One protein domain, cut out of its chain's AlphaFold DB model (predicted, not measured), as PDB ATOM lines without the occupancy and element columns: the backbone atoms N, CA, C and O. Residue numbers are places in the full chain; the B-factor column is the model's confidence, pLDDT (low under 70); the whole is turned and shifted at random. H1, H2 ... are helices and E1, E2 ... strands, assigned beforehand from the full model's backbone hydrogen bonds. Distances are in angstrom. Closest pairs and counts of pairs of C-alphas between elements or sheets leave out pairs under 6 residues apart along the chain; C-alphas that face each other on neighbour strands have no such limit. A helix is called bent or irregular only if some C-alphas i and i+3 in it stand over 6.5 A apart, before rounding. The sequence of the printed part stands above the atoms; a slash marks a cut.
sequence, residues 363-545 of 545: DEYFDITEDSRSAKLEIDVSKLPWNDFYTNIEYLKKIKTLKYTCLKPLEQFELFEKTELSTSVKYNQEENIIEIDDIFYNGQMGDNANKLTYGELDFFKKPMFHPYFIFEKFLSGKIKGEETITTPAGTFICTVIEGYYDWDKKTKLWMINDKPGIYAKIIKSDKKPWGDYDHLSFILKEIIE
ATOM      1  N   ASP A 363      25.675  17.536 -46.947       91.31
ATOM      2  CA  ASP A 363      27.096  17.681 -46.583       91.31
ATOM      3  C   ASP A 363      27.496  19.117 -46.181       91.31
ATOM      4  O   ASP A 363      28.521  19.345 -45.531       91.31
ATOM      5  N   GLU A 364      26.669  20.109 -46.523       93.19
ATOM      6  CA  GLU A 364      26.813  21.476 -46.020       93.19
ATOM      7  C   GLU A 364      26.417  21.605 -44.540       93.19
ATOM      8  O   GLU A 364      26.908  22.509 -43.864       93.19
ATOM      9  N   TYR A 365      25.539  20.726 -44.039       93.75
ATOM     10  CA  TYR A 365      24.926  20.817 -42.705       93.75
ATOM     11  C   TYR A 365      25.314  19.671 -41.776       93.75
ATOM     12  O   TYR A 365      25.170  19.809 -40.560       93.75
ATOM     13  N   PHE A 366      25.808  18.560 -42.308       92.75
ATOM     14  CA  PHE A 366      26.175  17.396 -41.518       92.75
ATOM     15  C   PHE A 366      27.552  16.886 -41.900       92.75
ATOM     16  O   PHE A 366      27.907  16.847 -43.078       92.75
ATOM     17  N   ASP A 367      28.287  16.437 -40.891       90.31
ATOM     18  CA  ASP A 367      29.436  15.573 -41.101       90.31
ATOM     19  C   ASP A 367      28.914  14.129 -41.132       90.31
ATOM     20  O   ASP A 367      28.328  13.635 -40.164       90.31
ATOM     21  N   ILE A 368      29.043  13.491 -42.298       85.00
ATOM     22  CA  ILE A 368      28.564  12.130 -42.563       85.00
ATOM     23  C   ILE A 368      29.787  11.224 -42.698       85.00
ATOM     24  O   ILE A 368      30.618  11.410 -43.586       85.00
ATOM     25  N   THR A 369      29.886  10.243 -41.810       85.69
ATOM     26  CA  THR A 369      30.866   9.149 -41.855       85.69
ATOM     27  C   THR A 369      30.134   7.827 -42.082       85.69
ATOM     28  O   THR A 369      28.906   7.797 -42.053       85.69
ATOM     29  N   GLU A 370      30.869   6.738 -42.310       75.94
ATOM     30  CA  GLU A 370      30.273   5.406 -42.515       75.94
ATOM     31  C   GLU A 370      29.403   4.968 -41.322       75.94
ATOM     32  O   GLU A 370      28.315   4.432 -41.522       75.94
ATOM     33  N   ASP A 371      29.817   5.317 -40.099       76.81
ATOM     34  CA  ASP A 371      29.174   4.860 -38.860       76.81
ATOM     35  C   ASP A 371      28.401   5.952 -38.102       76.81
ATOM     36  O   ASP A 371      27.745   5.673 -37.097       76.81
ATOM     37  N   SER A 372      28.491   7.219 -38.519       80.19
ATOM     38  CA  SER A 372      27.880   8.317 -37.765       80.19
ATOM     39  C   SER A 372      27.496   9.521 -38.615       80.19
ATOM     40  O   SER A 372      28.105   9.819 -39.645       80.19
ATOM     41  N   ARG A 373      26.482  10.239 -38.131       83.31
ATOM     42  CA  ARG A 373      25.975  11.482 -38.702       83.31
ATOM     43  C   ARG A 373      25.894  12.514 -37.580       83.31
ATOM     44  O   ARG A 373      25.267  12.237 -36.559       83.31
ATOM     45  N   SER A 374      26.516  13.680 -37.740       89.25
ATOM     46  CA  SER A 374      26.507  14.745 -36.723       89.25
ATOM     47  C   SER A 374      26.236  16.121 -37.321       89.25
ATOM     48  O   SER A 374      26.649  16.419 -38.441       89.25
ATOM     49  N   ALA A 375      25.524  16.966 -36.575       89.44
ATOM     50  CA  ALA A 375      25.261  18.350 -36.959       89.44
ATOM     51  C   ALA A 375      26.560  19.166 -37.023       89.44
ATOM     52  O   ALA A 375      27.380  19.104 -36.110       89.44
ATOM     53  N   LYS A 376      26.722  19.943 -38.098       91.94
ATOM     54  CA  LYS A 376      27.915  20.758 -38.367       91.94
ATOM     55  C   LYS A 376      27.746  22.232 -38.011       91.94
ATOM     56  O   LYS A 376      28.727  22.908 -37.714       91.94
ATOM     57  N   LEU A 377      26.522  22.749 -38.114       89.38
ATOM     58  CA  LEU A 377      26.240  24.177 -38.021       89.38
ATOM     59  C   LEU A 377      25.241  24.457 -36.905       89.38
ATOM     60  O   LEU A 377      24.161  23.872 -36.863       89.38
ATOM     61  N   GLU A 378      25.591  25.408 -36.048       88.06
ATOM     62  CA  GLU A 378      24.712  25.937 -35.015       88.06
ATOM     63  C   GLU A 378      24.313  27.372 -35.366       88.06
ATOM     64  O   GLU A 378      25.134  28.187 -35.799       88.06
ATOM     65  N   ILE A 379      23.029  27.683 -35.196       87.62
ATOM     66  CA  ILE A 379      22.516  29.032 -35.415       87.62
ATOM     67  C   ILE A 379      22.919  29.894 -34.221       87.62
ATOM     68  O   ILE A 379      22.502  29.641 -33.094       87.62
ATOM     69  N   ASP A 380      23.669  30.962 -34.483       87.56
ATOM     70  CA  ASP A 380      23.970  31.985 -33.486       87.56
ATOM     71  C   ASP A 380      22.716  32.820 -33.188       87.56
ATOM     72  O   ASP A 380      22.425  33.818 -33.852       87.56
ATOM     73  N   VAL A 381      21.954  32.381 -32.186       83.00
ATOM     74  CA  VAL A 381      20.675  32.984 -31.785       83.00
ATOM     75  C   VAL A 381      20.797  34.449 -31.370       83.00
ATOM     76  O   VAL A 381      19.835  35.201 -31.503       83.00
ATOM     77  N   SER A 382      21.980  34.881 -30.921       84.56
ATOM     78  CA  SER A 382      22.213  36.270 -30.514       84.56
ATOM     79  C   SER A 382      22.090  37.254 -31.681       84.56
ATOM     80  O   SER A 382      21.775  38.423 -31.466       84.56
ATOM     81  N   LYS A 383      22.277  36.766 -32.915       88.88
ATOM     82  CA  LYS A 383      22.180  37.536 -34.162       88.88
ATOM     83  C   LYS A 383      20.774  37.574 -34.759       88.88
ATOM     84  O   LYS A 383      20.588  38.180 -35.810       88.88
ATOM     85  N   LEU A 384      19.801  36.900 -34.150       88.38
ATOM     86  CA  LEU A 384      18.432  36.882 -34.655       88.38
ATOM     87  C   LEU A 384      17.687  38.172 -34.284       88.38
ATOM     88  O   LEU A 384      17.888  38.689 -33.185       88.38
ATOM     89  N   PRO A 385      16.767  38.653 -35.143       87.06
ATOM     90  CA  PRO A 385      16.028  39.893 -34.894       87.06
ATOM     91  C   PRO A 385      15.074  39.803 -33.692       87.06
ATOM     92  O   PRO A 385      14.595  40.823 -33.215       87.06
ATOM     93  N   TRP A 386      14.774  38.593 -33.210       87.19
ATOM     94  CA  TRP A 386      13.769  38.328 -32.171       87.19
ATOM     95  C   TRP A 386      14.398  37.773 -30.891       87.19
ATOM     96  O   TRP A 386      13.818  36.901 -30.241       87.19
ATOM     97  N   ASN A 387      15.614  38.212 -30.564       81.06
ATOM     98  CA  ASN A 387      16.374  37.687 -29.432       81.06
ATOM     99  C   ASN A 387      15.870  38.174 -28.055       81.06
ATOM    100  O   ASN A 387      16.226  37.569 -27.044       81.06
ATOM    101  N   ASP A 388      15.015  39.203 -28.007       83.56
ATOM    102  CA  ASP A 388      14.391  39.696 -26.776       83.56
ATOM    103  C   ASP A 388      12.961  39.166 -26.593       83.56
ATOM    104  O   ASP A 388      12.016  39.578 -27.270       83.56
ATOM    105  N   PHE A 389      12.802  38.264 -25.627       77.62
ATOM    106  CA  PHE A 389      11.534  37.612 -25.317       77.62
ATOM    107  C   PHE A 389      10.415  38.608 -24.972       77.62
ATOM    108  O   PHE A 389       9.307  38.482 -25.493       77.62
ATOM    109  N   TYR A 390      10.687  39.615 -24.135       82.88
ATOM    110  CA  TYR A 390       9.642  40.533 -23.665       82.88
ATOM    111  C   TYR A 390       9.162  41.466 -24.777       82.88
ATOM    112  O   TYR A 390       7.952  41.649 -24.927       82.88
ATOM    113  N   THR A 391      10.073  41.984 -25.609       85.50
ATOM    114  CA  THR A 391       9.698  42.752 -26.809       85.50
ATOM    115  C   THR A 391       8.785  41.941 -27.727       85.50
ATOM    116  O   THR A 391       7.791  42.468 -28.233       85.50
ATOM    117  N   ASN A 392       9.068  40.648 -27.905       83.69
ATOM    118  CA  ASN A 392       8.236  39.789 -28.737       83.69
ATOM    119  C   ASN A 392       6.822  39.613 -28.153       83.69
ATOM    120  O   ASN A 392       5.836  39.755 -28.877       83.69
ATOM    121  N   ILE A 393       6.712  39.340 -26.847       84.25
ATOM    122  CA  ILE A 393       5.421  39.186 -26.157       84.25
ATOM    123  C   ILE A 393       4.601  40.482 -26.245       84.25
ATOM    124  O   ILE A 393       3.436  40.436 -26.633       84.25
ATOM    125  N   GLU A 394       5.199  41.643 -25.964       90.00
ATOM    126  CA  GLU A 394       4.520  42.947 -26.045       90.00
ATOM    127  C   GLU A 394       4.015  43.283 -27.452       90.00
ATOM    128  O   GLU A 394       2.957  43.897 -27.612       90.00
ATOM    129  N   TYR A 395       4.751  42.880 -28.488       92.00
ATOM    130  CA  TYR A 395       4.293  43.028 -29.863       92.00
ATOM    131  C   TYR A 395       3.108  42.099 -30.159       92.00
ATOM    132  O   TYR A 395       2.081  42.554 -30.658       92.00
ATOM    133  N   LEU A 396       3.211  40.814 -29.805       90.25
ATOM    134  CA  LEU A 396       2.185  39.817 -30.114       90.25
ATOM    135  C   LEU A 396       0.867  40.033 -29.370       90.25
ATOM    136  O   LEU A 396      -0.175  39.685 -29.915       90.25
ATOM    137  N   LYS A 397       0.872  40.686 -28.199       92.56
ATOM    138  CA  LYS A 397      -0.358  41.135 -27.510       92.56
ATOM    139  C   LYS A 397      -1.269  41.989 -28.390       92.56
ATOM    140  O   LYS A 397      -2.475  42.033 -28.163       92.56
ATOM    141  N   LYS A 398      -0.681  42.707 -29.348       95.19
ATOM    142  CA  LYS A 398      -1.399  43.598 -30.262       95.19
ATOM    143  C   LYS A 398      -1.973  42.854 -31.453       95.19
ATOM    144  O   LYS A 398      -2.715  43.458 -32.201       95.19
ATOM    145  N   ILE A 399      -1.614  41.591 -31.659       94.75
ATOM    146  CA  ILE A 399      -2.098  40.792 -32.777       94.75
ATOM    147  C   ILE A 399      -3.291  39.978 -32.290       94.75
ATOM    148  O   ILE A 399      -3.215  39.297 -31.274       94.75
ATOM    149  N   LYS A 400      -4.393  40.012 -33.035       94.38
ATOM    150  CA  LYS A 400      -5.563  39.154 -32.806       94.38
ATOM    151  C   LYS A 400      -5.518  37.905 -33.666       94.38
ATOM    152  O   LYS A 400      -5.917  36.823 -33.234       94.38
ATOM    153  N   THR A 401      -5.100  38.042 -34.921       93.56
ATOM    154  CA  THR A 401      -5.167  36.948 -35.894       93.56
ATOM    155  C   THR A 401      -4.063  37.066 -36.932       93.56
ATOM    156  O   THR A 401      -3.786  38.147 -37.450       93.56
ATOM    157  N   LEU A 402      -3.474  35.926 -37.280       92.94
ATOM    158  CA  LEU A 402      -2.551  35.789 -38.400       92.94
ATOM    159  C   LEU A 402      -3.183  34.902 -39.465       92.94
ATOM    160  O   LEU A 402      -3.701  33.830 -39.144       92.94
ATOM    161  N   LYS A 403      -3.104  35.319 -40.732       94.69
ATOM    162  CA  LYS A 403      -3.537  34.499 -41.868       94.69
ATOM    163  C   LYS A 403      -2.374  34.192 -42.794       94.69
ATOM    164  O   LYS A 403      -1.620  35.085 -43.179       94.69
ATOM    165  N   TYR A 404      -2.281  32.936 -43.206       92.44
ATOM    166  CA  TYR A 404      -1.276  32.440 -44.136       92.44
ATOM    167  C   TYR A 404      -1.938  31.689 -45.278       92.44
ATOM    168  O   TYR A 404      -2.938  31.008 -45.100       92.44
ATOM    169  N   THR A 405      -1.323  31.737 -46.447       91.44
ATOM    170  CA  THR A 405      -1.619  30.812 -47.532       91.44
ATOM    171  C   THR A 405      -0.600  29.676 -47.490       91.44
ATOM    172  O   THR A 405       0.596  29.923 -47.629       91.44
ATOM    173  N   CYS A 406      -1.060  28.440 -47.320       87.81
ATOM    174  CA  CYS A 406      -0.260  27.231 -47.482       87.81
ATOM    175  C   CYS A 406      -0.359  26.728 -48.924       87.81
ATOM    176  O   CYS A 406      -1.454  26.579 -49.465       87.81
ATOM    177  N   LEU A 407       0.792  26.469 -49.536       86.88
ATOM    178  CA  LEU A 407       0.946  25.914 -50.870       86.88
ATOM    179  C   LEU A 407       1.629  24.552 -50.764       86.88
ATOM    180  O   LEU A 407       2.757  24.454 -50.273       86.88
ATOM    181  N   LYS A 408       0.971  23.515 -51.275       82.31
ATOM    182  CA  LYS A 408       1.507  22.156 -51.370       82.31
ATOM    183  C   LYS A 408       1.661  21.775 -52.843       82.31
ATOM    184  O   LYS A 408       0.647  21.690 -53.540       82.31
ATOM    185  N   PRO A 409       2.883  21.557 -53.358       77.31
ATOM    186  CA  PRO A 409       3.073  21.206 -54.745       77.31
ATOM    187  C   PRO A 409       2.540  19.805 -55.026       77.31
ATOM    188  O   PRO A 409       2.591  18.875 -54.219       77.31
ATOM    189  N   LEU A 410       2.059  19.669 -56.244       71.69
ATOM    190  CA  LEU A 410       1.631  18.444 -56.874       71.69
ATOM    191  C   LEU A 410       2.611  18.207 -58.014       71.69
ATOM    192  O   LEU A 410       2.290  18.487 -59.164       71.69
ATOM    193  N   GLU A 411       3.828  17.764 -57.678       67.12
ATOM    194  CA  GLU A 411       4.993  17.798 -58.581       67.12
ATOM    195  C   GLU A 411       4.716  17.172 -59.951       67.12
ATOM    196  O   GLU A 411       5.076  17.730 -60.980       67.12
ATOM    197  N   GLN A 412       3.976  16.065 -59.965       58.88
ATOM    198  CA  GLN A 412       3.540  15.357 -61.172       58.88
ATOM    199  C   GLN A 412       2.660  16.183 -62.140       58.88
ATOM    200  O   GLN A 412       2.460  15.766 -63.280       58.88
ATOM    201  N   PHE A 413       2.122  17.327 -61.706       61.78
ATOM    202  CA  PHE A 413       1.286  18.223 -62.515       61.78
ATOM    203  C   PHE A 413       1.821  19.642 -62.625       61.78
ATOM    204  O   PHE A 413       1.198  20.432 -63.322       61.78
ATOM    205  N   GLU A 414       2.913  19.974 -61.934       71.12
ATOM    206  CA  GLU A 414       3.400  21.359 -61.845       71.12
ATOM    207  C   GLU A 414       2.325  22.319 -61.271       71.12
ATOM    208  O   GLU A 414       2.218  23.475 -61.671       71.12
ATOM    209  N   LEU A 415       1.508  21.831 -60.324       71.56
ATOM    210  CA  LEU A 415       0.414  22.579 -59.680       71.56
ATOM    211  C   LEU A 415       0.613  22.713 -58.170       71.56
ATOM    212  O   LEU A 415       1.387  21.961 -57.582       71.56
ATOM    213  N   PHE A 416      -0.159  23.597 -57.529       76.69
ATOM    214  CA  PHE A 416      -0.235  23.712 -56.070       76.69
ATOM    215  C   PHE A 416      -1.656  23.532 -55.572       76.69
ATOM    216  O   PHE A 416      -2.599  24.096 -56.121       76.69
ATOM    217  N   GLU A 417      -1.783  22.788 -54.484       75.56
ATOM    218  CA  GLU A 417      -2.931  22.877 -53.598       75.56
ATOM    219  C   GLU A 417      -2.744  24.078 -52.676       75.56
ATOM    220  O   GLU A 417      -1.700  24.223 -52.038       75.56
ATOM    221  N   LYS A 418      -3.749  24.957 -52.660       82.06
ATOM    222  CA  LYS A 418      -3.764  26.193 -51.884       82.06
ATOM    223  C   LYS A 418      -4.776  26.069 -50.754       82.06
ATOM    224  O   LYS A 418      -5.961  25.867 -51.013       82.06
ATOM    225  N   THR A 419      -4.313  26.270 -49.528       81.50
ATOM    226  CA  THR A 419      -5.149  26.282 -48.325       81.50
ATOM    227  C   THR A 419      -4.934  27.593 -47.591       81.50
ATOM    228  O   THR A 419      -3.800  27.977 -47.315       81.50
ATOM    229  N   GLU A 420      -6.015  28.297 -47.280       88.06
ATOM    230  CA  GLU A 420      -5.951  29.472 -46.414       88.06
ATOM    231  C   GLU A 420      -5.982  29.006 -44.961       88.06
ATOM    232  O   GLU A 420      -6.874  28.265 -44.561       88.06
ATOM    233  N   LEU A 421      -4.992  29.432 -44.192       84.75
ATOM    234  CA  LEU A 421      -4.808  29.124 -42.785       84.75
ATOM    235  C   LEU A 421      -4.991  30.404 -41.974       84.75
ATOM    236  O   LEU A 421      -4.610  31.491 -42.405       84.75
ATOM    237  N   SER A 422      -5.556  30.268 -40.786       88.50
ATOM    238  CA  SER A 422      -5.789  31.351 -39.845       88.50
ATOM    239  C   SER A 422      -5.520  30.821 -38.448       88.50
ATOM    240  O   SER A 422      -5.964  29.723 -38.124       88.50
ATOM    241  N   THR A 423      -4.830  31.601 -37.628       84.75
ATOM    242  CA  THR A 423      -4.622  31.299 -36.210       84.75
ATOM    243  C   THR A 423      -4.916  32.527 -35.367       84.75
ATOM    244  O   THR A 423      -4.645  33.657 -35.784       84.75
ATOM    245  N   SER A 424      -5.520  32.298 -34.204       87.75
ATOM    246  CA  SER A 424      -5.757  33.355 -33.224       87.75
ATOM    247  C   SER A 424      -4.538  33.493 -32.328       87.75
ATOM    248  O   SER A 424      -3.986  32.492 -31.882       87.75
ATOM    249  N   VAL A 425      -4.160  34.729 -32.029       88.69
ATOM    250  CA  VAL A 425      -3.136  35.024 -31.030       88.69
ATOM    251  C   VAL A 425      -3.868  35.430 -29.757       88.69
ATOM    252  O   VAL A 425      -4.666  36.369 -29.764       88.69
ATOM    253  N   LYS A 426      -3.669  34.677 -28.676       90.06
ATOM    254  CA  LYS A 426      -4.312  34.935 -27.381       90.06
ATOM    255  C   LYS A 426      -3.259  35.290 -26.355       90.06
ATOM    256  O   LYS A 426      -2.227  34.641 -26.289       90.06
ATOM    257  N   TYR A 427      -3.539  36.290 -25.537       89.62
ATOM    258  CA  TYR A 427      -2.685  36.647 -24.414       89.62
ATOM    259  C   TYR A 427      -3.367  36.266 -23.101       89.62
ATOM    260  O   TYR A 427      -4.447  36.768 -22.792       89.62
ATOM    261  N   ASN A 428      -2.725  35.394 -22.331       86.88
ATOM    262  CA  ASN A 428      -3.069  35.129 -20.944       86.88
ATOM    263  C   ASN A 428      -2.302  36.115 -20.053       86.88
ATOM    264  O   ASN A 428      -1.089  36.000 -19.870       86.88
ATOM    265  N   GLN A 429      -3.026  37.085 -19.497       87.50
ATOM    266  CA  GLN A 429      -2.455  38.113 -18.631       87.50
ATOM    267  C   GLN A 429      -1.970  37.567 -17.281       87.50
ATOM    268  O   GLN A 429      -0.996  38.089 -16.747       87.50
ATOM    269  N   GLU A 430      -2.622  36.539 -16.733       85.19
ATOM    270  CA  GLU A 430      -2.277  35.978 -15.417       85.19
ATOM    271  C   GLU A 430      -0.938  35.239 -15.458       85.19
ATOM    272  O   GLU A 430      -0.113  35.380 -14.558       85.19
ATOM    273  N   GLU A 431      -0.707  34.490 -16.536       80.06
ATOM    274  CA  GLU A 431       0.499  33.677 -16.715       80.06
ATOM    275  C   GLU A 431       1.568  34.372 -17.571       80.06
ATOM    276  O   GLU A 431       2.665  33.844 -17.754       80.06
ATOM    277  N   ASN A 432       1.246  35.558 -18.100       79.00
ATOM    278  CA  ASN A 432       2.044  36.288 -19.080       79.00
ATOM    279  C   ASN A 432       2.438  35.406 -20.282       79.00
ATOM    280  O   ASN A 432       3.596  35.385 -20.707       79.00
ATOM    281  N   ILE A 433       1.458  34.660 -20.806       81.69
ATOM    282  CA  ILE A 433       1.628  33.689 -21.892       81.69
ATOM    283  C   ILE A 433       0.951  34.179 -23.178       81.69
ATOM    284  O   ILE A 433      -0.172  34.673 -23.139       81.69
ATOM    285  N   ILE A 434       1.597  34.004 -24.330       83.75
ATOM    286  CA  ILE A 434       0.962  34.065 -25.650       83.75
ATOM    287  C   ILE A 434       0.609  32.640 -26.093       83.75
ATOM    288  O   ILE A 434       1.451  31.751 -26.037       83.75
ATOM    289  N   GLU A 435      -0.614  32.416 -26.560       83.94
ATOM    290  CA  GLU A 435      -1.043  31.167 -27.188       83.94
ATOM    291  C   GLU A 435      -1.298  31.392 -28.681       83.94
ATOM    292  O   GLU A 435      -2.009  32.331 -29.055       83.94
ATOM    293  N   ILE A 436      -0.733  30.529 -29.528       82.25
ATOM    294  CA  ILE A 436      -0.931  30.529 -30.986       82.25
ATOM    295  C   ILE A 436      -1.115  29.079 -31.439       82.25
ATOM    296  O   ILE A 436      -0.428  28.180 -30.955       82.25
ATOM    297  N   ASP A 437      -2.030  28.827 -32.370       77.19
ATOM    298  CA  ASP A 437      -2.182  27.490 -32.950       77.19
ATOM    299  C   ASP A 437      -1.035  27.209 -33.937       77.19
ATOM    300  O   ASP A 437      -0.731  28.040 -34.801       77.19
ATOM    301  N   ASP A 438      -0.426  26.022 -33.865       77.38
ATOM    302  CA  ASP A 438       0.588  25.593 -34.833       77.38
ATOM    303  C   ASP A 438      -0.043  25.220 -36.180       77.38
ATOM    304  O   ASP A 438      -0.242  24.053 -36.525       77.38
ATOM    305  N   ILE A 439      -0.339  26.239 -36.981       77.94
ATOM    306  CA  ILE A 439      -0.835  26.074 -38.352       77.94
ATOM    307  C   ILE A 439       0.263  25.623 -39.336       77.94
ATOM    308  O   ILE A 439      -0.026  25.352 -40.503       77.94
ATOM    309  N   PHE A 440       1.525  25.532 -38.896       80.50
ATOM    310  CA  PHE A 440       2.664  25.139 -39.731       80.50
ATOM    311  C   PHE A 440       2.994  23.645 -39.627       80.50
ATOM    312  O   PHE A 440       3.812  23.141 -40.408       80.50
ATOM    313  N   TYR A 441       2.362  22.925 -38.700       70.19
ATOM    314  CA  TYR A 441       2.468  21.478 -38.570       70.19
ATOM    315  C   TYR A 441       1.573  20.781 -39.606       70.19
ATOM    316  O   TYR A 441       0.347  20.763 -39.505       70.19
ATOM    317  N   ASN A 442       2.186  20.230 -40.660       62.84
ATOM    318  CA  ASN A 442       1.529  19.506 -41.764       62.84
ATOM    319  C   ASN A 442       0.480  20.291 -42.583       62.84
ATOM    320  O   ASN A 442      -0.182  19.700 -43.439       62.84
ATOM    321  N   GLY A 443       0.330  21.601 -42.360       54.81
ATOM    322  CA  GLY A 443      -0.610  22.452 -43.095       54.81
ATOM    323  C   GLY A 443      -2.086  22.096 -42.877       54.81
ATOM    324  O   GLY A 443      -2.896  22.324 -43.776       54.81
ATOM    325  N   GLN A 444      -2.436  21.505 -41.730       53.50
ATOM    326  CA  GLN A 444      -3.819  21.160 -41.387       53.50
ATOM    327  C   GLN A 444      -4.476  22.243 -40.516       53.50
ATOM    328  O   GLN A 444      -3.830  22.831 -39.656       53.50
ATOM    329  N   MET A 445      -5.778  22.469 -40.724       45.16
ATOM    330  CA  MET A 445      -6.653  23.197 -39.792       45.16
ATOM    331  C   MET A 445      -7.538  22.201 -39.035       45.16
ATOM    332  O   MET A 445      -8.068  21.274 -39.652       45.16
ATOM    333  N   GLY A 446      -7.737  22.413 -37.732       42.44
ATOM    334  CA  GLY A 446      -8.709  21.684 -36.908       42.44
ATOM    335  C   GLY A 446      -8.338  21.658 -35.423       42.44
ATOM    336  O   GLY A 446      -7.249  22.090 -35.057       42.44
ATOM    337  N   ASP A 447      -9.213  21.089 -34.585       39.25
ATOM    338  CA  ASP A 447      -9.048  20.956 -33.119       39.25
ATOM    339  C   ASP A 447      -7.790  20.168 -32.684       39.25
ATOM    340  O   ASP A 447      -7.442  20.143 -31.506       39.25
ATOM    341  N   ASN A 448      -7.097  19.542 -33.642       40.72
ATOM    342  CA  ASN A 448      -5.845  18.808 -33.457       40.72
ATOM    343  C   ASN A 448      -4.590  19.632 -33.804       40.72
ATOM    344  O   ASN A 448      -3.489  19.078 -33.784       40.72
ATOM    345  N   ALA A 449      -4.719  20.913 -34.175       51.38
ATOM    346  CA  ALA A 449      -3.558  21.792 -34.254       51.38
ATOM    347  C   ALA A 449      -2.946  21.884 -32.853       51.38
ATOM    348  O   ALA A 449      -3.641  22.195 -31.882       51.38
ATOM    349  N   ASN A 450      -1.657  21.565 -32.733       55.16
ATOM    350  CA  ASN A 450      -0.975  21.685 -31.453       55.16
ATOM    351  C   ASN A 450      -1.058  23.150 -31.018       55.16
ATOM    352  O   ASN A 450      -0.622  24.044 -31.744       55.16
ATOM    353  N   LYS A 451      -1.632  23.402 -29.842       60.25
ATOM    354  CA  LYS A 451      -1.553  24.727 -29.234       60.25
ATOM    355  C   LYS A 451      -0.124  24.960 -28.784       60.25
ATOM    356  O   LYS A 451       0.437  24.140 -28.055       60.25
ATOM    357  N   LEU A 452       0.442  26.077 -29.206       60.19
ATOM    358  CA  LEU A 452       1.738  26.534 -28.746       60.19
ATOM    359  C   LEU A 452       1.499  27.584 -27.672       60.19
ATOM    360  O   LEU A 452       0.847  28.595 -27.927       60.19
ATOM    361  N   THR A 453       2.004  27.318 -26.474       56.19
ATOM    362  CA  THR A 453       1.982  28.238 -25.337       56.19
ATOM    363  C   THR A 453       3.374  28.833 -25.154       56.19
ATOM    364  O   THR A 453       4.374  28.118 -25.176       56.19
ATOM    365  N   TYR A 454       3.450  30.151 -24.986       60.62
ATOM    366  CA  TYR A 454       4.692  30.908 -24.844       60.62
ATOM    367  C   TYR A 454       4.649  31.789 -23.605       60.62
ATOM    368  O   TYR A 454       4.027  32.842 -23.646       60.62
ATOM    369  N   GLY A 455       5.352  31.435 -22.534       57.44
ATOM    370  CA  GLY A 455       5.495  32.323 -21.379       57.44
ATOM    371  C   GLY A 455       6.745  32.085 -20.571       57.44
ATOM    372  O   GLY A 455       7.523  31.163 -20.815       57.44
ATOM    373  N   GLU A 456       6.898  32.931 -19.561       53.75
ATOM    374  CA  GLU A 456       8.058  32.970 -18.675       53.75
ATOM    375  C   GLU A 456       8.289  31.621 -17.965       53.75
ATOM    376  O   GLU A 456       9.421  31.177 -17.815       53.75
ATOM    377  N   LEU A 457       7.221  30.896 -17.616       49.56
ATOM    378  CA  LEU A 457       7.298  29.575 -16.979       49.56
ATOM    379  C   LEU A 457       7.811  28.453 -17.902       49.56
ATOM    380  O   LEU A 457       8.495  27.549 -17.413       49.56
ATOM    381  N   ASP A 458       7.522  28.503 -19.205       51.66
ATOM    382  CA  ASP A 458       7.998  27.513 -20.187       51.66
ATOM    383  C   ASP A 458       9.461  27.768 -20.586       51.66
ATOM    384  O   ASP A 458      10.229  26.812 -20.737       51.66
ATOM    385  N   PHE A 459       9.874  29.044 -20.624       48.97
ATOM    386  CA  PHE A 459      11.251  29.481 -20.886       48.97
ATOM    387  C   PHE A 459      12.272  28.806 -19.951       48.97
ATOM    388  O   PHE A 459      13.351  28.410 -20.388       48.97
ATOM    389  N   PHE A 460      11.929  28.635 -18.668       46.28
ATOM    390  CA  PHE A 460      12.845  28.080 -17.660       46.28
ATOM    391  C   PHE A 460      12.665  26.578 -17.387       46.28
ATOM    392  O   PHE A 460      13.596  25.941 -16.892       46.28
ATOM    393  N   LYS A 461      11.497  25.982 -17.684       45.00
ATOM    394  CA  LYS A 461      11.196  24.572 -17.343       45.00
ATOM    395  C   LYS A 461      11.441  23.578 -18.478       45.00
ATOM    396  O   LYS A 461      11.686  22.404 -18.198       45.00
ATOM    397  N   LYS A 462      11.379  24.007 -19.742       48.62
ATOM    398  CA  LYS A 462      11.594  23.144 -20.916       48.62
ATOM    399  C   LYS A 462      12.587  23.793 -21.889       48.62
ATOM    400  O   LYS A 462      12.189  24.214 -22.971       48.62
ATOM    401  N   PRO A 463      13.898  23.796 -21.583       42.59
ATOM    402  CA  PRO A 463      14.922  24.380 -22.461       42.59
ATOM    403  C   PRO A 463      15.026  23.710 -23.848       42.59
ATOM    404  O   PRO A 463      15.714  24.222 -24.727       42.59
ATOM    405  N   MET A 464      14.339  22.579 -24.076       40.34
ATOM    406  CA  MET A 464      14.194  21.974 -25.408       40.34
ATOM    407  C   MET A 464      13.302  22.789 -26.364       40.34
ATOM    408  O   MET A 464      13.424  22.605 -27.572       40.34
ATOM    409  N   PHE A 465      12.485  23.715 -25.851       45.53
ATOM    410  CA  PHE A 465      11.704  24.694 -26.613       45.53
ATOM    411  C   PHE A 465      12.202  26.115 -26.267       45.53
ATOM    412  O   PHE A 465      11.517  26.893 -25.614       45.53
ATOM    413  N   HIS A 466      13.456  26.433 -26.615       45.66
ATOM    414  CA  HIS A 466      14.033  27.777 -26.417       45.66
ATOM    415  C   HIS A 466      13.321  28.820 -27.331       45.66
ATOM    416  O   HIS A 466      12.730  28.452 -28.343       45.66
ATOM    417  N   PRO A 467      13.384  30.135 -27.039       40.34
ATOM    418  CA  PRO A 467      12.286  31.087 -26.851       40.34
ATOM    419  C   PRO A 467      12.164  32.086 -28.013       40.34
ATOM    420  O   PRO A 467      11.529  33.135 -27.926       40.34
ATOM    421  N   TYR A 468      12.856  31.777 -29.098       50.62
ATOM    422  CA  TYR A 468      12.849  32.528 -30.325       50.62
ATOM    423  C   TYR A 468      11.766  31.839 -31.115       50.62
ATOM    424  O   TYR A 468      11.825  30.625 -31.252       50.62
ATOM    425  N   PHE A 469      10.785  32.582 -31.604       57.72
ATOM    426  CA  PHE A 469       9.588  32.103 -32.302       57.72
ATOM    427  C   PHE A 469       9.822  31.161 -33.502       57.72
ATOM    428  O   PHE A 469       8.880  30.839 -34.214       57.72
ATOM    429  N   ILE A 470      11.054  30.693 -33.724       53.38
ATOM    430  CA  ILE A 470      11.375  29.474 -34.450       53.38
ATOM    431  C   ILE A 470      10.619  28.333 -33.782       53.38
ATOM    432  O   ILE A 470      11.044  27.782 -32.773       53.38
ATOM    433  N   PHE A 471       9.499  27.966 -34.397       52.81
ATOM    434  CA  PHE A 471       8.634  26.837 -34.048       52.81
ATOM    435  C   PHE A 471       9.375  25.501 -33.821       52.81
ATOM    436  O   PHE A 471       8.777  24.523 -33.389       52.81
ATOM    437  N   GLU A 472      10.665  25.435 -34.150       57.06
ATOM    438  CA  GLU A 472      11.388  24.224 -34.479       57.06
ATOM    439  C   GLU A 472      12.900  24.405 -34.211       57.06
ATOM    440  O   GLU A 472      13.568  25.215 -34.853       57.06
ATOM    441  N   LYS A 473      13.483  23.644 -33.272       69.50
ATOM    442  CA  LYS A 473      14.944  23.591 -33.096       69.50
ATOM    443  C   LYS A 473      15.582  23.007 -34.357       69.50
ATOM    444  O   LYS A 473      15.414  21.824 -34.624       69.50
ATOM    445  N   PHE A 474      16.358  23.802 -35.094       81.56
ATOM    446  CA  PHE A 474      17.198  23.257 -36.160       81.56
ATOM    447  C   PHE A 474      18.196  22.266 -35.563       81.56
ATOM    448  O   PHE A 474      18.963  22.614 -34.663       81.56
ATOM    449  N   LEU A 475      18.202  21.041 -36.085       86.56
ATOM    450  CA  LEU A 475      19.257  20.076 -35.818       86.56
ATOM    451  C   LEU A 475      20.603  20.603 -36.331       86.56
ATOM    452  O   LEU A 475      21.610  20.464 -35.649       86.56
ATOM    453  N   SER A 476      20.609  21.225 -37.512       91.31
ATOM    454  CA  SER A 476      21.763  21.936 -38.069       91.31
ATOM    455  C   SER A 476      21.290  23.062 -38.984       91.31
ATOM    456  O   SER A 476      20.438  22.835 -39.845       91.31
ATOM    457  N   GLY A 477      21.812  24.279 -38.830       92.88
ATOM    458  CA  GLY A 477      21.305  25.438 -39.573       92.88
ATOM    459  C   GLY A 477      22.226  26.652 -39.562       92.88
ATOM    460  O   GLY A 477      23.185  26.713 -38.797       92.88
ATOM    461  N   LYS A 478      21.932  27.637 -40.420       93.56
ATOM    462  CA  LYS A 478      22.673  28.906 -40.486       93.56
ATOM    463  C   LYS A 478      21.777  30.094 -40.827       93.56
ATOM    464  O   LYS A 478      20.767  29.954 -41.517       93.56
ATOM    465  N   ILE A 479      22.210  31.279 -40.404       93.94
ATOM    466  CA  ILE A 479      21.670  32.554 -40.889       93.94
ATOM    467  C   ILE A 479      22.277  32.821 -42.269       93.94
ATOM    468  O   ILE A 479      23.497  32.817 -42.433       93.94
ATOM    469  N   LYS A 480      21.428  33.034 -43.273       95.31
ATOM    470  CA  LYS A 480      21.839  33.312 -44.657       95.31
ATOM    471  C   LYS A 480      22.125  34.785 -44.911       95.31
ATOM    472  O   LYS A 480      22.904  35.090 -45.809       95.31
ATOM    473  N   GLY A 481      21.514  35.660 -44.122       96.31
ATOM    474  CA  GLY A 481      21.569  37.107 -44.274       96.31
ATOM    475  C   GLY A 481      20.166  37.695 -44.255       96.31
ATOM    476  O   GLY A 481      19.238  37.074 -43.734       96.31
ATOM    477  N   GLU A 482      20.023  38.875 -44.842       97.88
ATOM    478  CA  GLU A 482      18.742  39.560 -44.977       97.88
ATOM    479  C   GLU A 482      18.239  39.499 -46.423       97.88
ATOM    480  O   GLU A 482      19.009  39.645 -47.373       97.88
ATOM    481  N   GLU A 483      16.936  39.300 -46.593       97.75
ATOM    482  CA  GLU A 483      16.250  39.343 -47.883       97.75
ATOM    483  C   GLU A 483      15.020  40.255 -47.763       97.75
ATOM    484  O   GLU A 483      14.297  40.217 -46.768       97.75
ATOM    485  N   THR A 484      14.751  41.071 -48.786       98.00
ATOM    486  CA  THR A 484      13.473  41.792 -48.890       98.00
ATOM    487  C   THR A 484      12.469  40.921 -49.634       98.00
ATOM    488  O   THR A 484      12.730  40.519 -50.768       98.00
ATOM    489  N   ILE A 485      11.322  40.633 -49.017       95.88
ATOM    490  CA  ILE A 485      10.272  39.791 -49.603       95.88
ATOM    491  C   ILE A 485       8.922  40.507 -49.601       95.88
ATOM    492  O   ILE A 485       8.539  41.142 -48.619       95.88
ATOM    493  N   THR A 486       8.186  40.375 -50.703       96.38
ATOM    494  CA  THR A 486       6.812  40.869 -50.836       96.38
ATOM    495  C   THR A 486       5.827  39.711 -50.716       96.38
ATOM    496  O   THR A 486       5.936  38.707 -51.423       96.38
ATOM    497  N   THR A 487       4.839  39.870 -49.844       95.56
ATOM    498  CA  THR A 487       3.693  38.973 -49.670       95.56
ATOM    499  C   THR A 487       2.392  39.779 -49.802       95.56
ATOM    500  O   THR A 487       2.442  41.010 -49.876       95.56
ATOM    501  N   PRO A 488       1.206  39.141 -49.826       95.81
ATOM    502  CA  PRO A 488      -0.056  39.882 -49.790       95.81
ATOM    503  C   PRO A 488      -0.210  40.816 -48.574       95.81
ATOM    504  O   PRO A 488      -0.923  41.808 -48.675       95.81
ATOM    505  N   ALA A 489       0.480  40.538 -47.460       96.75
ATOM    506  CA  ALA A 489       0.449  41.370 -46.255       96.75
ATOM    507  C   ALA A 489       1.355  42.615 -46.327       96.75
ATOM    508  O   ALA A 489       1.243  43.493 -45.474       96.75
ATOM    509  N   GLY A 490       2.275  42.695 -47.296       97.50
ATOM    510  CA  GLY A 490       3.209  43.814 -47.421       97.50
ATOM    511  C   GLY A 490       4.583  43.417 -47.959       97.50
ATOM    512  O   GLY A 490       4.800  42.300 -48.421       97.50
ATOM    513  N   THR A 491       5.524  44.359 -47.914       98.12
ATOM    514  CA  THR A 491       6.938  44.113 -48.230       98.12
ATOM    515  C   THR A 491       7.763  44.281 -46.967       98.12
ATOM    516  O   THR A 491       7.630  45.293 -46.281       98.12
ATOM    517  N   PHE A 492       8.603  43.295 -46.672       98.12
ATOM    518  CA  PHE A 492       9.315  43.182 -45.403       98.12
ATOM    519  C   PHE A 492      10.803  42.947 -45.633       98.12
ATOM    520  O   PHE A 492      11.180  42.240 -46.570       98.12
ATOM    521  N   ILE A 493      11.634  43.501 -44.751       98.19
ATOM    522  CA  ILE A 493      13.035  43.100 -44.614       98.19
ATOM    523  C   ILE A 493      13.061  41.937 -43.629       98.19
ATOM    524  O   ILE A 493      12.596  42.068 -42.493       98.19
ATOM    525  N   CYS A 494      13.579  40.801 -44.079       97.50
ATOM    526  CA  CYS A 494      13.559  39.570 -43.316       97.50
ATOM    527  C   CYS A 494      14.962  39.028 -43.087       97.50
ATOM    528  O   CYS A 494      15.726  38.875 -44.039       97.50
ATOM    529  N   THR A 495      15.254  38.611 -41.859       95.69
ATOM    530  CA  THR A 495      16.381  37.722 -41.577       95.69
ATOM    531  C   THR A 495      16.026  36.317 -42.049       95.69
ATOM    532  O   THR A 495      14.961  35.781 -41.725       95.69
ATOM    533  N   VAL A 496      16.916  35.711 -42.825       95.50
ATOM    534  CA  VAL A 496      16.686  34.410 -43.447       95.50
ATOM    535  C   VAL A 496      17.504  33.333 -42.762       95.50
ATOM    536  O   VAL A 496      18.729  33.425 -42.669       95.50
ATOM    537  N   ILE A 497      16.823  32.276 -42.331       93.38
ATOM    538  CA  ILE A 497      17.433  31.078 -41.751       93.38
ATOM    539  C   ILE A 497      17.147  29.904 -42.674       93.38
ATOM    540  O   ILE A 497      16.022  29.751 -43.149       93.38
ATOM    541  N   GLU A 498      18.136  29.047 -42.906       94.62
ATOM    542  CA  GLU A 498      17.916  27.771 -43.584       94.62
ATOM    543  C   GLU A 498      18.698  26.644 -42.895       94.62
ATOM    544  O   GLU A 498      19.739  26.875 -42.271       94.62
ATOM    545  N   GLY A 499      18.192  25.420 -43.010       93.31
ATOM    546  CA  GLY A 499      18.847  24.246 -42.454       93.31
ATOM    547  C   GLY A 499      17.934  23.037 -42.366       93.31
ATOM    548  O   GLY A 499      16.907  22.950 -43.040       93.31
ATOM    549  N   TYR A 500      18.325  22.103 -41.515       90.31
ATOM    550  CA  TYR A 500      17.599  20.881 -41.235       90.31
ATOM    551  C   TYR A 500      16.964  20.951 -39.854       90.31
ATOM    552  O   TYR A 500      17.662  21.131 -38.855       90.31
ATOM    553  N   TYR A 501      15.642  20.808 -39.808       83.31
ATOM    554  CA  TYR A 501      14.904  20.664 -38.557       83.31
ATOM    555  C   TYR A 501      15.176  19.300 -37.914       83.31
ATOM    556  O   TYR A 501      15.452  19.200 -36.726       83.31
ATOM    557  N   ASP A 502      15.182  18.265 -38.745       83.19
ATOM    558  CA  ASP A 502      15.500  16.883 -38.400       83.19
ATOM    559  C   ASP A 502      16.380  16.315 -39.524       83.19
ATOM    560  O   ASP A 502      16.550  16.952 -40.568       83.19
ATOM    561  N   TRP A 503      16.915  15.111 -39.353       82.81
ATOM    562  CA  TRP A 503      17.803  14.434 -40.299       82.81
ATOM    563  C   TRP A 503      17.314  14.482 -41.756       82.81
ATOM    564  O   TRP A 503      18.113  14.611 -42.680       82.81
ATOM    565  N   ASP A 504      16.009  14.438 -41.982       83.19
ATOM    566  CA  ASP A 504      15.417  14.355 -43.318       83.19
ATOM    567  C   ASP A 504      14.465  15.519 -43.652       83.19
ATOM    568  O   ASP A 504      13.757  15.483 -44.665       83.19
ATOM    569  N   LYS A 505      14.448  16.567 -42.818       87.38
ATOM    570  CA  LYS A 505      13.499  17.685 -42.920       87.38
ATOM    571  C   LYS A 505      14.218  19.002 -43.137       87.38
ATOM    572  O   LYS A 505      14.830  19.540 -42.216       87.38
ATOM    573  N   LYS A 506      14.142  19.530 -44.356       91.69
ATOM    574  CA  LYS A 506      14.722  20.829 -44.710       91.69
ATOM    575  C   LYS A 506      13.716  21.942 -44.433       91.69
ATOM    576  O   LYS A 506      12.567  21.843 -44.858       91.69
ATOM    577  N   THR A 507      14.186  23.036 -43.845       91.69
ATOM    578  CA  THR A 507      13.368  24.214 -43.547       91.69
ATOM    579  C   THR A 507      14.108  25.495 -43.939       91.69
ATOM    580  O   THR A 507      15.314  25.620 -43.721       91.69
ATOM    581  N   LYS A 508      13.387  26.462 -44.519       93.62
ATOM    582  CA  LYS A 508      13.851  27.841 -44.738       93.62
ATOM    583  C   LYS A 508      12.797  28.828 -44.235       93.62
ATOM    584  O   LYS A 508      11.616  28.683 -44.549       93.62
ATOM    585  N   LEU A 509      13.226  29.814 -43.453       93.19
ATOM    586  CA  LEU A 509      12.381  30.777 -42.747       93.19
ATOM    587  C   LEU A 509      12.760  32.206 -43.137       93.19
ATOM    588  O   LEU A 509      13.945  32.529 -43.186       93.19
ATOM    589  N   TRP A 510      11.759  33.062 -43.344       95.62
ATOM    590  CA  TRP A 510      11.918  34.508 -43.525       95.62
ATOM    591  C   TRP A 510      11.278  35.235 -42.338       95.62
ATOM    592  O   TRP A 510      10.060  35.429 -42.308       95.62
ATOM    593  N   MET A 511      12.099  35.598 -41.355       93.75
ATOM    594  CA  MET A 511      11.698  36.272 -40.117       93.75
ATOM    595  C   MET A 511      11.602  37.776 -40.352       93.75
ATOM    596  O   MET A 511      12.621  38.392 -40.639       93.75
ATOM    597  N   ILE A 512      10.416  38.375 -40.226       95.94
ATOM    598  CA  ILE A 512      10.244  39.823 -40.411       95.94
ATOM    599  C   ILE A 512      10.970  40.575 -39.288       95.94
ATOM    600  O   ILE A 512      10.640  40.411 -38.112       95.94
ATOM    601  N   ASN A 513      11.947  41.411 -39.639       95.19
ATOM    602  CA  ASN A 513      12.840  42.032 -38.657       95.19
ATOM    603  C   ASN A 513      12.104  42.952 -37.668       95.19
ATOM    604  O   ASN A 513      12.424  42.953 -36.485       95.19
ATOM    605  N   ASP A 514      11.105  43.706 -38.134       95.25
ATOM    606  CA  ASP A 514      10.337  44.671 -37.334       95.25
ATOM    607  C   ASP A 514       9.019  44.104 -36.772       95.25
ATOM    608  O   ASP A 514       8.236  44.848 -36.179       95.25
ATOM    609  N   LYS A 515       8.741  42.807 -36.977       94.12
ATOM    610  CA  LYS A 515       7.503  42.131 -36.541       94.12
ATOM    611  C   LYS A 515       7.831  40.813 -35.848       94.12
ATOM    612  O   LYS A 515       7.741  39.750 -36.470       94.12
ATOM    613  N   PRO A 516       8.252  40.867 -34.576       88.94
ATOM    614  CA  PRO A 516       8.677  39.679 -33.861       88.94
ATOM    615  C   PRO A 516       7.591  38.609 -33.789       88.94
ATOM    616  O   PRO A 516       6.415  38.897 -33.577       88.94
ATOM    617  N   GLY A 517       8.004  37.360 -34.000       83.31
ATOM    618  CA  GLY A 517       7.117  36.199 -34.012       83.31
ATOM    619  C   GLY A 517       6.297  36.006 -35.288       83.31
ATOM    620  O   GLY A 517       5.541  35.040 -35.372       83.31
ATOM    621  N   ILE A 518       6.452  36.871 -36.296       91.19
ATOM    622  CA  ILE A 518       5.723  36.768 -37.564       91.19
ATOM    623  C   ILE A 518       6.685  36.461 -38.711       91.19
ATOM    624  O   ILE A 518       7.631  37.195 -38.999       91.19
ATOM    625  N   TYR A 519       6.407  35.378 -39.427       93.19
ATOM    626  CA  TYR A 519       7.157  34.991 -40.614       93.19
ATOM    627  C   TYR A 519       6.503  35.565 -41.860       93.19
ATOM    628  O   TYR A 519       5.300  35.432 -42.041       93.19
ATOM    629  N   ALA A 520       7.286  36.127 -42.778       96.06
ATOM    630  CA  ALA A 520       6.766  36.475 -44.100       96.06
ATOM    631  C   ALA A 520       6.536  35.213 -44.945       96.06
ATOM    632  O   ALA A 520       5.558  35.106 -45.689       96.06
ATOM    633  N   LYS A 521       7.451  34.245 -44.827       94.69
ATOM    634  CA  LYS A 521       7.430  32.993 -45.580       94.69
ATOM    635  C   LYS A 521       8.101  31.869 -44.797       94.69
ATOM    636  O   LYS A 521       9.097  32.091 -44.108       94.69
ATOM    637  N   ILE A 522       7.578  30.659 -44.951       92.44
ATOM    638  CA  ILE A 522       8.169  29.416 -44.448       92.44
ATOM    639  C   ILE A 522       8.138  28.403 -45.585       92.44
ATOM    640  O   ILE A 522       7.106  28.244 -46.227       92.44
ATOM    641  N   ILE A 523       9.241  27.699 -45.824       92.25
ATOM    642  CA  ILE A 523       9.268  26.537 -46.712       92.25
ATOM    643  C   ILE A 523       9.760  25.343 -45.909       92.25
ATOM    644  O   ILE A 523      10.844  25.403 -45.332       92.25
ATOM    645  N   LYS A 524       8.979  24.266 -45.907       89.62
ATOM    646  CA  LYS A 524       9.329  22.966 -45.330       89.62
ATOM    647  C   LYS A 524       9.418  21.925 -46.439       89.62
ATOM    648  O   LYS A 524       8.741  22.034 -47.462       89.62
ATOM    649  N   SER A 525      10.289  20.948 -46.262       88.69
ATOM    650  CA  SER A 525      10.546  19.883 -47.223       88.69
ATOM    651  C   SER A 525      10.916  18.618 -46.467       88.69
ATOM    652  O   SER A 525      12.078  18.426 -46.100       88.69
ATOM    653  N   ASP A 526       9.936  17.741 -46.305       83.19
ATOM    654  CA  ASP A 526      10.058  16.521 -45.521       83.19
ATOM    655  C   ASP A 526      10.243  15.329 -46.448       83.19
ATOM    656  O   ASP A 526       9.352  15.002 -47.233       83.19
ATOM    657  N   LYS A 527      11.387  14.647 -46.353       72.94
ATOM    658  CA  LYS A 527      11.579  13.391 -47.079       72.94
ATOM    659  C   LYS A 527      10.632  12.348 -46.497       72.94
ATOM    660  O   LYS A 527      10.756  11.942 -45.340       72.94
ATOM    661  N   LYS A 528       9.684  11.877 -47.294       64.69
ATOM    662  CA  LYS A 528       8.843  10.749 -46.904       64.69
ATOM    663  C   LYS A 528       9.677   9.474 -46.853       64.69
ATOM    664  O   LYS A 528      10.654   9.342 -47.595       64.69
ATOM    665  N   PRO A 529       9.226   8.465 -46.084       41.03
ATOM    666  CA  PRO A 529       9.814   7.124 -46.114       41.03
ATOM    667  C   PRO A 529       9.967   6.540 -47.528       41.03
ATOM    668  O   PRO A 529      10.826   5.688 -47.736       41.03
ATOM    669  N   TRP A 530       9.157   7.036 -48.469       44.91
ATOM    670  CA  TRP A 530       9.018   6.617 -49.865       44.91
ATOM    671  C   TRP A 530       9.896   7.398 -50.860       44.91
ATOM    672  O   TRP A 530       9.767   7.195 -52.061       44.91
ATOM    673  N   GLY A 531      10.763   8.301 -50.389       44.09
ATOM    674  CA  GLY A 531      11.679   9.081 -51.233       44.09
ATOM    675  C   GLY A 531      11.085  10.353 -51.851       44.09
ATOM    676  O   GLY A 531      11.850  11.231 -52.240       44.09
ATOM    677  N   ASP A 532       9.758  10.489 -51.877       54.06
ATOM    678  CA  ASP A 532       9.086  11.741 -52.240       54.06
ATOM    679  C   ASP A 532       9.256  12.788 -51.133       54.06
ATOM    680  O   ASP A 532       9.220  12.451 -49.950       54.06
ATOM    681  N   TYR A 533       9.386  14.063 -51.488       60.28
ATOM    682  CA  TYR A 533       9.405  15.150 -50.511       60.28
ATOM    683  C   TYR A 533       8.012  15.779 -50.385       60.28
ATOM    684  O   TYR A 533       7.425  16.215 -51.376       60.28
ATOM    685  N   ASP A 534       7.481  15.865 -49.163       75.12
ATOM    686  CA  ASP A 534       6.378  16.782 -48.877       75.12
ATOM    687  C   ASP A 534       6.956  18.185 -48.743       75.12
ATOM    688  O   ASP A 534       7.560  18.551 -47.738       75.12
ATOM    689  N   HIS A 535       6.780  18.965 -49.799       84.88
ATOM    690  CA  HIS A 535       7.108  20.377 -49.805       84.88
ATOM    691  C   HIS A 535       5.882  21.180 -49.359       84.88
ATOM    692  O   HIS A 535       4.785  20.982 -49.871       84.88
ATOM    693  N   LEU A 536       6.048  22.101 -48.419       87.56
ATOM    694  CA  LEU A 536       5.001  23.032 -48.000       87.56
ATOM    695  C   LEU A 536       5.581  24.440 -47.999       87.56
ATOM    696  O   LEU A 536       6.668  24.654 -47.471       87.56
ATOM    697  N   SER A 537       4.865  25.400 -48.577       90.94
ATOM    698  CA  SER A 537       5.223  26.817 -48.528       90.94
ATOM    699  C   SER A 537       4.097  27.606 -47.879       90.94
ATOM    700  O   SER A 537       2.992  27.649 -48.403       90.94
ATOM    701  N   PHE A 538       4.389  28.286 -46.783       91.44
ATOM    702  CA  PHE A 538       3.466  29.172 -46.088       91.44
ATOM    703  C   PHE A 538       3.845  30.613 -46.408       91.44
ATOM    704  O   PHE A 538       5.014  30.977 -46.300       91.44
ATOM    705  N   ILE A 539       2.877  31.424 -46.822       94.06
ATOM    706  CA  ILE A 539       3.079  32.820 -47.219       94.06
ATOM    707  C   ILE A 539       2.131  33.688 -46.401       94.06
ATOM    708  O   ILE A 539       0.923  33.448 -46.407       94.06
ATOM    709  N   LEU A 540       2.666  34.690 -45.706       95.94
ATOM    710  CA  LEU A 540       1.872  35.596 -44.886       95.94
ATOM    711  C   LEU A 540       0.893  36.386 -45.750       95.94
ATOM    712  O   LEU A 540       1.301  37.111 -46.661       95.94
ATOM    713  N   LYS A 541      -0.394  36.264 -45.438       96.12
ATOM    714  CA  LYS A 541      -1.473  36.908 -46.184       96.12
ATOM    715  C   LYS A 541      -1.991  38.160 -45.493       96.12
ATOM    716  O   LYS A 541      -2.234  39.151 -46.169       96.12
ATOM    717  N   GLU A 542      -2.161  38.112 -44.177       97.25
ATOM    718  CA  GLU A 542      -2.755  39.206 -43.409       97.25
ATOM    719  C   GLU A 542      -2.302  39.149 -41.943       97.25
ATOM    720  O   GLU A 542      -2.179  38.061 -41.370       97.25
ATOM    721  N   ILE A 543      -2.090  40.324 -41.348       96.81
ATOM    722  CA  ILE A 543      -1.899  40.525 -39.907       96.81
ATOM    723  C   ILE A 543      -3.082  41.369 -39.427       96.81
ATOM    724  O   ILE A 543      -3.315  42.446 -39.972       96.81
ATOM    725  N   ILE A 544      -3.829  40.882 -38.437       96.50
ATOM    726  CA  ILE A 544      -4.973  41.591 -37.856       96.50
ATOM    727  C   ILE A 544      -4.619  41.969 -36.421       96.50
ATOM    728  O   ILE A 544      -4.405  41.078 -35.596       96.50
ATOM    729  N   GLU A 545      -4.579  43.273 -36.147       94.06
ATOM    730  CA  GLU A 545      -4.285  43.871 -34.834       94.06
ATOM    731  C   GLU A 545      -5.544  44.157 -33.997       94.06
ATOM    732  O   GLU A 545      -6.632  44.448 -34.550       94.06
TER     733      GLU A 545
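This is residues 363 to 545 of the 545 residues of an uncharacterized protein of Bacteroidetes bacterium (UniProt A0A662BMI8). One long, twisted antiparallel sheet of nine strands folds back on itself at E9, so that its short leaf, E8 and E7, faces the leaf E6 E5 E4 E3 E11 E10. E7 and E8 each bend sharply, helix H1 packs over E5, and the small hairpin E1 and E2 lies at the far end by the first residue of E7. The 183 printed residues hold, in chain order, E1, E2, H1, E3, E4, E5, E6, H2 and E7 to E11; the class is mostly strand. The whole is compact, with a radius of gyration of the C-alphas of 16.8 A, and spans 52 by 39 by 34 A.

E1 is residues 366 to 368, from C-alpha 366 at (26.175, 17.396, -41.518), and E2 is 373 to 375. H1 is 389 to 396, 10.7 A long. E3 is 401 to 410, 28.8 A, and E4 is 415 to 428, 40.9 A. E5 is 433 to 437, E6 is 451 to 454 and H2 is 456 to 461. E7 is 476 to 487, 27.4 A, and bends by 80 degrees at residue 484; E8 is 490 to 502, 30.9 A, and bends by 76 degrees at residue 493. E9 is 505 to 512, 22.5 A, E10 is 519 to 527, 23.0 A, and E11 is 533 to 544, 32.6 A, ending at C-alpha 544, (-4.973, 41.591, -37.856).

The sheet runs E6 E5 E4 E3 E11 E10 E9 E8 E7, with E6 and E7 as edge strands. E3 E4 E5 E6 and E7 E8 E9 E10 E11 are meanders, each strand the antiparallel neighbour of the one before. E3 and E11 are antiparallel neighbours at 154 degrees, with N 405 and O 539 at 2.8 A, within hydrogen-bond range. E4 pairs with E3 over residues 415 to 424 and with E5 over 425 to 428; N 406 and O 419 are 2.8 A apart, N 426 and O 435 2.9 A. It is a folded sheet, one sheet bent back into two leaves that face each other, with E9 as the hinge; the closest C-alphas of E7 and E11, Thr 487 and Leu 540, are 6.1 A apart. H1 is on the sheet at a height of 9.7 A; its closest C-alpha pair with E5 is Ile 393 and Ile 434, 6.8 A. H2 is not on the sheet. Every O i to N i+4 pair is within hydrogen-bond range in H1, and 1 of 2 in H2.

The C-alphas farthest apart, Glu 370 and Glu 545, are 52.3 A apart. The printed part has no cut. The links E2 to H1, E5 to E6 and H2 to E7 are long. The mean pLDDT of the printed part is 80.4, and residues 411 to 413, 442 to 473 and 528 to 533 are under 70.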